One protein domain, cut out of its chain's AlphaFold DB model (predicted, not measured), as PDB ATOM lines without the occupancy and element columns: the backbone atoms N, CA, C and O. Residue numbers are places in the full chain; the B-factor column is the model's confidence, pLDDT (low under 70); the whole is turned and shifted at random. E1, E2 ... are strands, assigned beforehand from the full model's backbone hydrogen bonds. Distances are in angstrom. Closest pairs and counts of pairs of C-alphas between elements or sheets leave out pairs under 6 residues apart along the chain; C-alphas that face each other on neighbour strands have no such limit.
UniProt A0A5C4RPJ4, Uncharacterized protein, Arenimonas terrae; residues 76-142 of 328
ATOM      1  N   ARG A  76     -53.665  15.757 -12.112       42.88
ATOM      2  CA  ARG A  76     -52.897  15.963 -10.870       42.88
ATOM      3  C   ARG A  76     -51.407  15.667 -11.126       42.88
ATOM      4  O   ARG A  76     -51.111  14.860 -12.005       42.88
ATOM      5  N   PRO A  77     -50.468  16.359 -10.449       32.50
ATOM      6  CA  PRO A  77     -49.033  16.177 -10.683       32.50
ATOM      7  C   PRO A  77     -48.579  14.761 -10.289       32.50
ATOM      8  O   PRO A  77     -49.168  14.183  -9.370       32.50
ATOM      9  N   PRO A  78     -47.542  14.206 -10.946       39.88
ATOM     10  CA  PRO A  78     -47.099  12.841 -10.693       39.88
ATOM     11  C   PRO A  78     -46.649  12.676  -9.239       39.88
ATOM     12  O   PRO A  78     -45.854  13.465  -8.719       39.88
ATOM     13  N   ALA A  79     -47.156  11.636  -8.581       42.62
ATOM     14  CA  ALA A  79     -46.587  11.175  -7.326       42.62
ATOM     15  C   ALA A  79     -45.205  10.585  -7.626       42.62
ATOM     16  O   ALA A  79     -45.086   9.754  -8.516       42.62
ATOM     17  N   THR A  80     -44.171  10.988  -6.885       43.03
ATOM     18  CA  THR A  80     -42.823  10.418  -7.022       43.03
ATOM     19  C   THR A  80     -42.858   8.930  -6.685       43.03
ATOM     20  O   THR A  80     -42.937   8.576  -5.505       43.03
ATOM     21  N   SER A  81     -42.825   8.065  -7.697       47.31
ATOM     22  CA  SER A  81     -42.969   6.621  -7.529       47.31
ATOM     23  C   SER A  81     -41.767   5.855  -8.094       47.31
ATOM     24  O   SER A  81     -40.790   6.433  -8.565       47.31
ATOM     25  N   ALA A  82     -41.814   4.525  -7.997       49.78
ATOM     26  CA  ALA A  82     -40.862   3.638  -8.667       49.78
ATOM     27  C   ALA A  82     -41.381   3.122 -10.029       49.78
ATOM     28  O   ALA A  82     -40.670   2.375 -10.697       49.78
ATOM     29  N   LEU A  83     -42.618   3.475 -10.404       45.91
ATOM     30  CA  LEU A  83     -43.346   3.035 -11.597       45.91
ATOM     31  C   LEU A  83     -44.331   4.148 -12.007       45.91
ATOM     32  O   LEU A  83     -45.543   3.993 -11.866       45.91
ATOM     33  N   ASP A  84     -43.808   5.281 -12.490       47.12
ATOM     34  CA  ASP A  84     -44.615   6.480 -12.804       47.12
ATOM     35  C   ASP A  84     -45.632   6.259 -13.954       47.12
ATOM     36  O   ASP A  84     -46.493   7.106 -14.186       47.12
ATOM     37  N   ASP A  85     -45.567   5.101 -14.625       52.69
ATOM     38  CA  ASP A  85     -46.410   4.693 -15.755       52.69
ATOM     39  C   ASP A  85     -47.527   3.674 -15.400       52.69
ATOM     40  O   ASP A  85     -48.187   3.184 -16.314       52.69
ATOM     41  N   ASP A  86     -47.771   3.313 -14.126       57.62
ATOM     42  CA  ASP A  86     -48.897   2.414 -13.765       57.62
ATOM     43  C   ASP A  86     -50.255   3.139 -13.934       57.62
ATOM     44  O   ASP A  86     -50.570   4.034 -13.140       57.62
ATOM     45  N   PRO A  87     -51.111   2.771 -14.915       55.88
ATOM     46  CA  PRO A  87     -52.396   3.436 -15.130       55.88
ATOM     47  C   PRO A  87     -53.452   3.075 -14.069       55.88
ATOM     48  O   PRO A  87     -54.542   3.648 -14.084       55.88
ATOM     49  N   PHE A  88     -53.145   2.157 -13.145       61.56
ATOM     50  CA  PHE A  88     -54.016   1.731 -12.049       61.56
ATOM     51  C   PHE A  88     -53.554   2.228 -10.675       61.56
ATOM     52  O   PHE A  88     -54.103   1.776  -9.670       61.56
ATOM     53  N   HIS A  89     -52.587   3.149 -10.587       67.94
ATOM     54  CA  HIS A  89     -52.154   3.668  -9.289       67.94
ATOM     55  C   HIS A  89     -53.307   4.377  -8.555       67.94
ATOM     56  O   HIS A  89     -53.846   5.390  -8.997       67.94
ATOM     57  N   LEU A  90     -53.695   3.856  -7.389       78.50
ATOM     58  CA  LEU A  90     -54.822   4.397  -6.618       78.50
ATOM     59  C   LEU A  90     -54.419   5.413  -5.540       78.50
ATOM     60  O   LEU A  90     -55.249   5.707  -4.678       78.50
ATOM     61  N   TYR A  91     -53.189   5.943  -5.575       83.25
ATOM     62  CA  TYR A  91     -52.597   6.804  -4.541       83.25
ATOM     63  C   TYR A  91     -51.993   8.101  -5.098       83.25
ATOM     64  O   TYR A  91     -51.348   8.088  -6.138       83.25
ATOM     65  N   TRP A  92     -52.120   9.209  -4.365       85.00
ATOM     66  CA  TRP A  92     -51.450  10.480  -4.678       85.00
ATOM     67  C   TRP A  92     -51.061  11.249  -3.408       85.00
ATOM     68  O   TRP A  92     -51.629  11.040  -2.333       85.00
ATOM     69  N   ARG A  93     -50.073  12.144  -3.526       86.19
ATOM     70  CA  ARG A  93     -49.558  12.970  -2.421       86.19
ATOM     71  C   ARG A  93     -50.123  14.390  -2.501       86.19
ATOM     72  O   ARG A  93     -50.094  15.014  -3.556       86.19
ATOM     73  N   GLU A  94     -50.588  14.917  -1.373       87.12
ATOM     74  CA  GLU A  94     -51.031  16.305  -1.215       87.12
ATOM     75  C   GLU A  94     -50.396  16.904   0.052       87.12
ATOM     76  O   GLU A  94     -50.892  16.738   1.173       87.12
ATOM     77  N   GLY A  95     -49.247  17.565  -0.119       87.31
ATOM     78  CA  GLY A  95     -48.393  17.969   1.001       87.31
ATOM     79  C   GLY A  95     -47.905  16.741   1.772       87.31
ATOM     80  O   GLY A  95     -47.390  15.802   1.171       87.31
ATOM     81  N   ASP A  96     -48.118  16.712   3.086       88.38
ATOM     82  CA  ASP A  96     -47.756  15.571   3.943       88.38
ATOM     83  C   ASP A  96     -48.865  14.512   4.052       88.38
ATOM     84  O   ASP A  96     -48.766  13.568   4.838       88.38
ATOM     85  N   ARG A  97     -49.948  14.652   3.278       90.00
ATOM     86  CA  ARG A  97     -51.023  13.660   3.213       90.00
ATOM     87  C   ARG A  97     -50.820  12.746   2.018       90.00
ATOM     88  O   ARG A  97     -50.602  13.212   0.902       90.00
ATOM     89  N   ILE A  98     -50.993  11.452   2.249       91.62
ATOM     90  CA  ILE A  98     -51.278  10.501   1.181       91.62
ATOM     91  C   ILE A  98     -52.790  10.313   1.104       91.62
ATOM     92  O   ILE A  98     -53.465  10.098   2.116       91.62
ATOM     93  N   LEU A  99     -53.303  10.414  -0.111       88.69
ATOM     94  CA  LEU A  99     -54.689  10.200  -0.481       88.69
ATOM     95  C   LEU A  99     -54.774   8.943  -1.349       88.69
ATOM     96  O   LEU A  99     -53.819   8.591  -2.040       88.69
ATOM     97  N   CYS A 100     -55.919   8.274  -1.322       86.00
ATOM     98  CA  CYS A 100     -56.251   7.196  -2.238       86.00
ATOM     99  C   CYS A 100     -57.698   7.299  -2.729       86.00
ATOM    100  O   CYS A 100     -58.490   8.042  -2.152       86.00
ATOM    101  N   ARG A 101     -58.037   6.527  -3.774       76.62
ATOM    102  CA  ARG A 101     -59.387   6.280  -4.341       76.62
ATOM    103  C   ARG A 101     -60.538   7.076  -3.682       76.62
ATOM    104  O   ARG A 101     -60.993   6.716  -2.595       76.62
ATOM    105  N   LEU A 102     -61.077   8.071  -4.399       80.62
ATOM    106  CA  LEU A 102     -62.116   9.015  -3.929       80.62
ATOM    107  C   LEU A 102     -61.639   9.975  -2.812       80.62
ATOM    108  O   LEU A 102     -62.353  10.174  -1.830       80.62
ATOM    109  N   ASP A 103     -60.434  10.550  -2.950       83.25
ATOM    110  CA  ASP A 103     -59.856  11.559  -2.032       83.25
ATOM    111  C   ASP A 103     -59.846  11.138  -0.543       83.25
ATOM    112  O   ASP A 103     -59.961  11.947   0.381       83.25
ATOM    113  N   ARG A 104     -59.674   9.837  -0.287       86.44
ATOM    114  CA  ARG A 104     -59.624   9.251   1.057       86.44
ATOM    115  C   ARG A 104     -58.223   9.350   1.639       86.44
ATOM    116  O   ARG A 104     -57.270   8.859   1.049       86.44
ATOM    117  N   VAL A 105     -58.091   9.935   2.826       91.69
ATOM    118  CA  VAL A 105     -56.794  10.056   3.511       91.69
ATOM    119  C   VAL A 105     -56.325   8.695   4.028       91.69
ATOM    120  O   VAL A 105     -57.011   8.054   4.827       91.69
ATOM    121  N   VAL A 106     -55.109   8.298   3.652       92.88
ATOM    122  CA  VAL A 106     -54.420   7.124   4.197       92.88
ATOM    123  C   VAL A 106     -53.888   7.485   5.588       92.88
ATOM    124  O   VAL A 106     -52.828   8.092   5.750       92.88
ATOM    125  N   ALA A 107     -54.679   7.185   6.620       92.94
ATOM    126  CA  ALA A 107     -54.505   7.758   7.953       92.94
ATOM    127  C   ALA A 107     -53.130   7.449   8.583       92.94
ATOM    128  O   ALA A 107     -52.806   6.314   8.947       92.94
ATOM    129  N   GLY A 108     -52.324   8.501   8.762       91.38
ATOM    130  CA  GLY A 108     -50.982   8.408   9.337       91.38
ATOM    131  C   GLY A 108     -49.991   7.617   8.479       91.38
ATOM    132  O   GLY A 108     -49.101   6.988   9.051       91.38
ATOM    133  N   ALA A 109     -50.179   7.589   7.158       93.12
ATOM    134  CA  ALA A 109     -49.096   7.304   6.222       93.12
ATOM    135  C   ALA A 109     -48.001   8.366   6.338       93.12
ATOM    136  O   ALA A 109     -48.286   9.557   6.455       93.12
ATOM    137  N   ASP A 110     -46.753   7.923   6.305       93.69
ATOM    138  CA  ASP A 110     -45.597   8.797   6.193       93.69
ATOM    139  C   ASP A 110     -45.299   9.118   4.723       93.69
ATOM    140  O   ASP A 110     -44.723   8.301   4.006       93.69
ATOM    141  N   ALA A 111     -45.683  10.317   4.283       89.69
ATOM    142  CA  ALA A 111     -45.623  10.714   2.878       89.69
ATOM    143  C   ALA A 111     -44.202  10.749   2.278       89.69
ATOM    144  O   ALA A 111     -44.060  10.627   1.063       89.69
ATOM    145  N   ASP A 112     -43.159  10.882   3.104       89.25
ATOM    146  CA  ASP A 112     -41.758  10.942   2.655       89.25
ATOM    147  C   ASP A 112     -41.129   9.573   2.369       89.25
ATOM    148  O   ASP A 112     -40.116   9.497   1.678       89.25
ATOM    149  N   SER A 113     -41.713   8.486   2.880       90.25
ATOM    150  CA  SER A 113     -41.265   7.116   2.585       90.25
ATOM    151  C   SER A 113     -42.350   6.248   1.950       90.25
ATOM    152  O   SER A 113     -42.190   5.027   1.867       90.25
ATOM    153  N   PHE A 114     -43.448   6.870   1.508       89.56
ATOM    154  CA  PHE A 114     -44.576   6.172   0.912       89.56
ATOM    155  C   PHE A 114     -44.229   5.644  -0.483       89.56
ATOM    156  O   PHE A 114     -43.833   6.400  -1.367       89.56
ATOM    157  N   VAL A 115     -44.412   4.342  -0.684       85.62
ATOM    158  CA  VAL A 115     -44.213   3.648  -1.960       85.62
ATOM    159  C   VAL A 115     -45.435   2.780  -2.213       85.62
ATOM    160  O   VAL A 115     -45.738   1.895  -1.410       85.62
ATOM    161  N   PHE A 116     -46.138   3.031  -3.316       81.75
ATOM    162  CA  PHE A 116     -47.225   2.175  -3.785       81.75
ATOM    163  C   PHE A 116     -46.731   1.141  -4.804       81.75
ATOM    164  O   PHE A 116     -45.628   1.242  -5.342       81.75
ATOM    165  N   TYR A 117     -47.557   0.125  -5.023       74.25
ATOM    166  CA  TYR A 117     -47.333  -1.003  -5.921       74.25
ATOM    167  C   TYR A 117     -48.633  -1.315  -6.672       74.25
ATOM    168  O   TYR A 117     -49.701  -0.887  -6.230       74.25
ATOM    169  N   LEU A 118     -48.511  -2.089  -7.760       67.50
ATOM    170  CA  LEU A 118     -49.571  -2.482  -8.704       67.50
ATOM    171  C   LEU A 118     -50.993  -2.427  -8.118       67.50
ATOM    172  O   LEU A 118     -51.363  -3.193  -7.218       67.50
ATOM    173  N   GLY A 119     -51.782  -1.487  -8.640       68.12
ATOM    174  CA  GLY A 119     -53.142  -1.207  -8.192       68.12
ATOM    175  C   GLY A 119     -53.220  -0.515  -6.825       68.12
ATOM    176  O   GLY A 119     -53.272   0.711  -6.716       68.12
ATOM    177  N   ALA A 120     -53.354  -1.313  -5.763       77.75
ATOM    178  CA  ALA A 120     -54.008  -0.883  -4.523       77.75
ATOM    179  C   ALA A 120     -53.213  -1.152  -3.230       77.75
ATOM    180  O   ALA A 120     -53.727  -0.896  -2.137       77.75
ATOM    181  N   PHE A 121     -51.981  -1.658  -3.332       84.00
ATOM    182  CA  PHE A 121     -51.102  -1.876  -2.181       84.00
ATOM    183  C   PHE A 121     -50.049  -0.779  -2.050       84.00
ATOM    184  O   PHE A 121     -49.573  -0.230  -3.040       84.00
ATOM    185  N   ALA A 122     -49.626  -0.503  -0.820       88.06
ATOM    186  CA  ALA A 122     -48.519   0.405  -0.558       88.06
ATOM    187  C   ALA A 122     -47.816   0.107   0.769       88.06
ATOM    188  O   ALA A 122     -48.269  -0.707   1.575       88.06
ATOM    189  N   ARG A 123     -46.717   0.812   1.024       90.88
ATOM    190  CA  ARG A 123     -46.033   0.857   2.317       90.88
ATOM    191  C   ARG A 123     -45.494   2.250   2.604       90.88
ATOM    192  O   ARG A 123     -45.277   3.029   1.685       90.88
ATOM    193  N   ASP A 124     -45.182   2.502   3.863       93.19
ATOM    194  CA  ASP A 124     -44.190   3.491   4.281       93.19
ATOM    195  C   ASP A 124     -43.080   2.799   5.101       93.19
ATOM    196  O   ASP A 124     -43.065   1.573   5.225       93.19
ATOM    197  N   ARG A 125     -42.142   3.548   5.694       93.38
ATOM    198  CA  ARG A 125     -41.059   3.005   6.549       93.38
ATOM    199  C   ARG A 125     -41.518   2.321   7.853       93.38
ATOM    200  O   ARG A 125     -40.677   1.924   8.652       93.38
ATOM    201  N   ARG A 126     -42.821   2.257   8.148       93.12
ATOM    202  CA  ARG A 126     -43.397   1.726   9.403       93.12
ATOM    203  C   ARG A 126     -44.578   0.774   9.196       93.12
ATOM    204  O   ARG A 126     -44.966   0.088  10.147       93.12
ATOM    205  N   ARG A 127     -45.244   0.809   8.040       92.19
ATOM    206  CA  ARG A 127     -46.584   0.236   7.836       92.19
ATOM    207  C   ARG A 127     -46.779  -0.211   6.391       92.19
ATOM    208  O   ARG A 127     -46.325   0.459   5.475       92.19
ATOM    209  N   CYS A 128     -47.543  -1.285   6.200       91.62
ATOM    210  CA  CYS A 128     -48.115  -1.634   4.899       91.62
ATOM    211  C   CYS A 128     -49.592  -1.222   4.841       91.62
ATOM    212  O   CYS A 128     -50.285  -1.184   5.868       91.62
ATOM    213  N   TYR A 129     -50.071  -0.960   3.632       88.88
ATOM    214  CA  TYR A 129     -51.386  -0.426   3.317       88.88
ATOM    215  C   TYR A 129     -52.058  -1.201   2.189       88.88
ATOM    216  O   TYR A 129     -51.408  -1.714   1.280       88.88
ATOM    217  N   PHE A 130     -53.381  -1.229   2.260       85.56
ATOM    218  CA  PHE A 130     -54.259  -1.568   1.158       85.56
ATOM    219  C   PHE A 130     -55.351  -0.492   1.080       85.56
ATOM    220  O   PHE A 130     -56.129  -0.341   2.027       85.56
ATOM    221  N   LEU A 131     -55.384   0.281  -0.008       84.25
ATOM    222  CA  LEU A 131     -56.117   1.554  -0.101       84.25
ATOM    223  C   LEU A 131     -55.890   2.422   1.158       84.25
ATOM    224  O   LEU A 131     -54.743   2.611   1.572       84.25
ATOM    225  N   GLU A 132     -56.957   2.914   1.799       87.81
ATOM    226  CA  GLU A 132     -56.887   3.692   3.041       87.81
ATOM    227  C   GLU A 132     -56.557   2.844   4.287       87.81
ATOM    228  O   GLU A 132     -56.282   3.382   5.363       87.81
ATOM    229  N   SER A 133     -56.615   1.513   4.175       87.12
ATOM    230  CA  SER A 133     -56.568   0.587   5.308       87.12
ATOM    231  C   SER A 133     -55.149   0.131   5.634       87.12
ATOM    232  O   SER A 133     -54.392  -0.304   4.769       87.12
ATOM    233  N   ARG A 134     -54.797   0.138   6.924       90.06
ATOM    234  CA  ARG A 134     -53.531  -0.423   7.410       90.06
ATOM    235  C   ARG A 134     -53.589  -1.950   7.482       90.06
ATOM    236  O   ARG A 134     -54.470  -2.524   8.123       90.06
ATOM    237  N   LEU A 135     -52.564  -2.601   6.945       87.38
ATOM    238  CA  LEU A 135     -52.348  -4.043   7.050       87.38
ATOM    239  C   LEU A 135     -51.624  -4.356   8.368       87.38
ATOM    240  O   LEU A 135     -50.397  -4.336   8.474       87.38
ATOM    241  N   ASN A 136     -52.404  -4.573   9.429       86.69
ATOM    242  CA  ASN A 136     -51.871  -4.793  10.775       86.69
ATOM    243  C   ASN A 136     -51.079  -6.107  10.872       86.69
ATOM    244  O   ASN A 136     -51.647  -7.187  10.724       86.69
ATOM    245  N   GLY A 137     -49.787  -6.001  11.193       85.69
ATOM    246  CA  GLY A 137     -48.871  -7.140  11.325       85.69
ATOM    247  C   GLY A 137     -48.098  -7.495  10.051       85.69
ATOM    248  O   GLY A 137     -47.321  -8.443  10.094       85.69
ATOM    249  N   ALA A 138     -48.289  -6.752   8.956       90.00
ATOM    250  CA  ALA A 138     -47.436  -6.848   7.775       90.00
ATOM    251  C   ALA A 138     -46.096  -6.125   7.995       90.00
ATOM    252  O   ALA A 138     -46.056  -5.072   8.642       90.00
ATOM    253  N   ASP A 139     -45.018  -6.682   7.444       91.12
ATOM    254  CA  ASP A 139     -43.652  -6.153   7.553       91.12
ATOM    255  C   ASP A 139     -43.319  -5.234   6.352       91.12
ATOM    256  O   ASP A 139     -43.241  -5.722   5.222       91.12
ATOM    257  N   PRO A 140     -43.125  -3.914   6.567       90.06
ATOM    258  CA  PRO A 140     -42.840  -2.958   5.497       90.06
ATOM    259  C   PRO A 140     -41.431  -3.081   4.910       90.06
ATOM    260  O   PRO A 140     -41.231  -2.683   3.766       90.06
ATOM    261  N   GLU A 141     -40.451  -3.610   5.649       89.25
ATOM    262  CA  GLU A 141     -39.079  -3.753   5.141       89.25
ATOM    263  C   GLU A 141     -38.978  -4.893   4.123       89.25
ATOM    264  O   GLU A 141     -38.110  -4.884   3.251       89.25
ATOM    265  N   ARG A 142     -39.887  -5.870   4.219       87.88
ATOM    266  CA  ARG A 142     -39.910  -7.086   3.394       87.88
ATOM    267  C   ARG A 142     -41.149  -7.199   2.510       87.88
ATOM    268  O   ARG A 142     -41.472  -8.289   2.046       87.88
TER     269      ARG A 142
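What this domain is: This is residues 76 to 142 of the 328 residues of an uncharacterized protein of Arenimonas terrae (UniProt A0A5C4RPJ4). Little of this domain is regular structure: a two-strand hairpin, E1 and E2, and a three-strand sheet, in order E3, E4, E5, sit amid long loops. Of 67 printed residues, 17 are in the five named strands, E1 to E5 along the chain, antiparallel in both sheets; with no named helix, the class is all strand. It is compact, radius of gyration of the C-alphas 10.8 A, but elongated, spanning 32 by 20 by 19 A.

How they stand to each other: Start at E1, residues 91 to 94, and E2, residues 97 to 100, a hairpin; N 92 and O 99, 2.9 A, are within hydrogen-bond range. Next find a meander, each strand the antiparallel neighbour of the one before: E3, residues 115 to 117, E4, residues 121 to 123, and E5, residues 128 to 130. Within hydrogen-bond range here are N 115 and O 123, 2.8 A, and N 129 and O 122, 2.7 A. E2 and E3 are apart.

Where its parts are: Find C-alpha 91 at (-52.597, 6.804, -4.541), where E1 begins its 10.2 A; E2 runs 9.9 A. E5 ends at C-alpha 130, (-54.259, -1.568, 1.158).

The domain as a whole: The printed part has no cut. The link E2 to E3 is long. Residues 76 to 89 and 118 to 119 have pLDDT under 70.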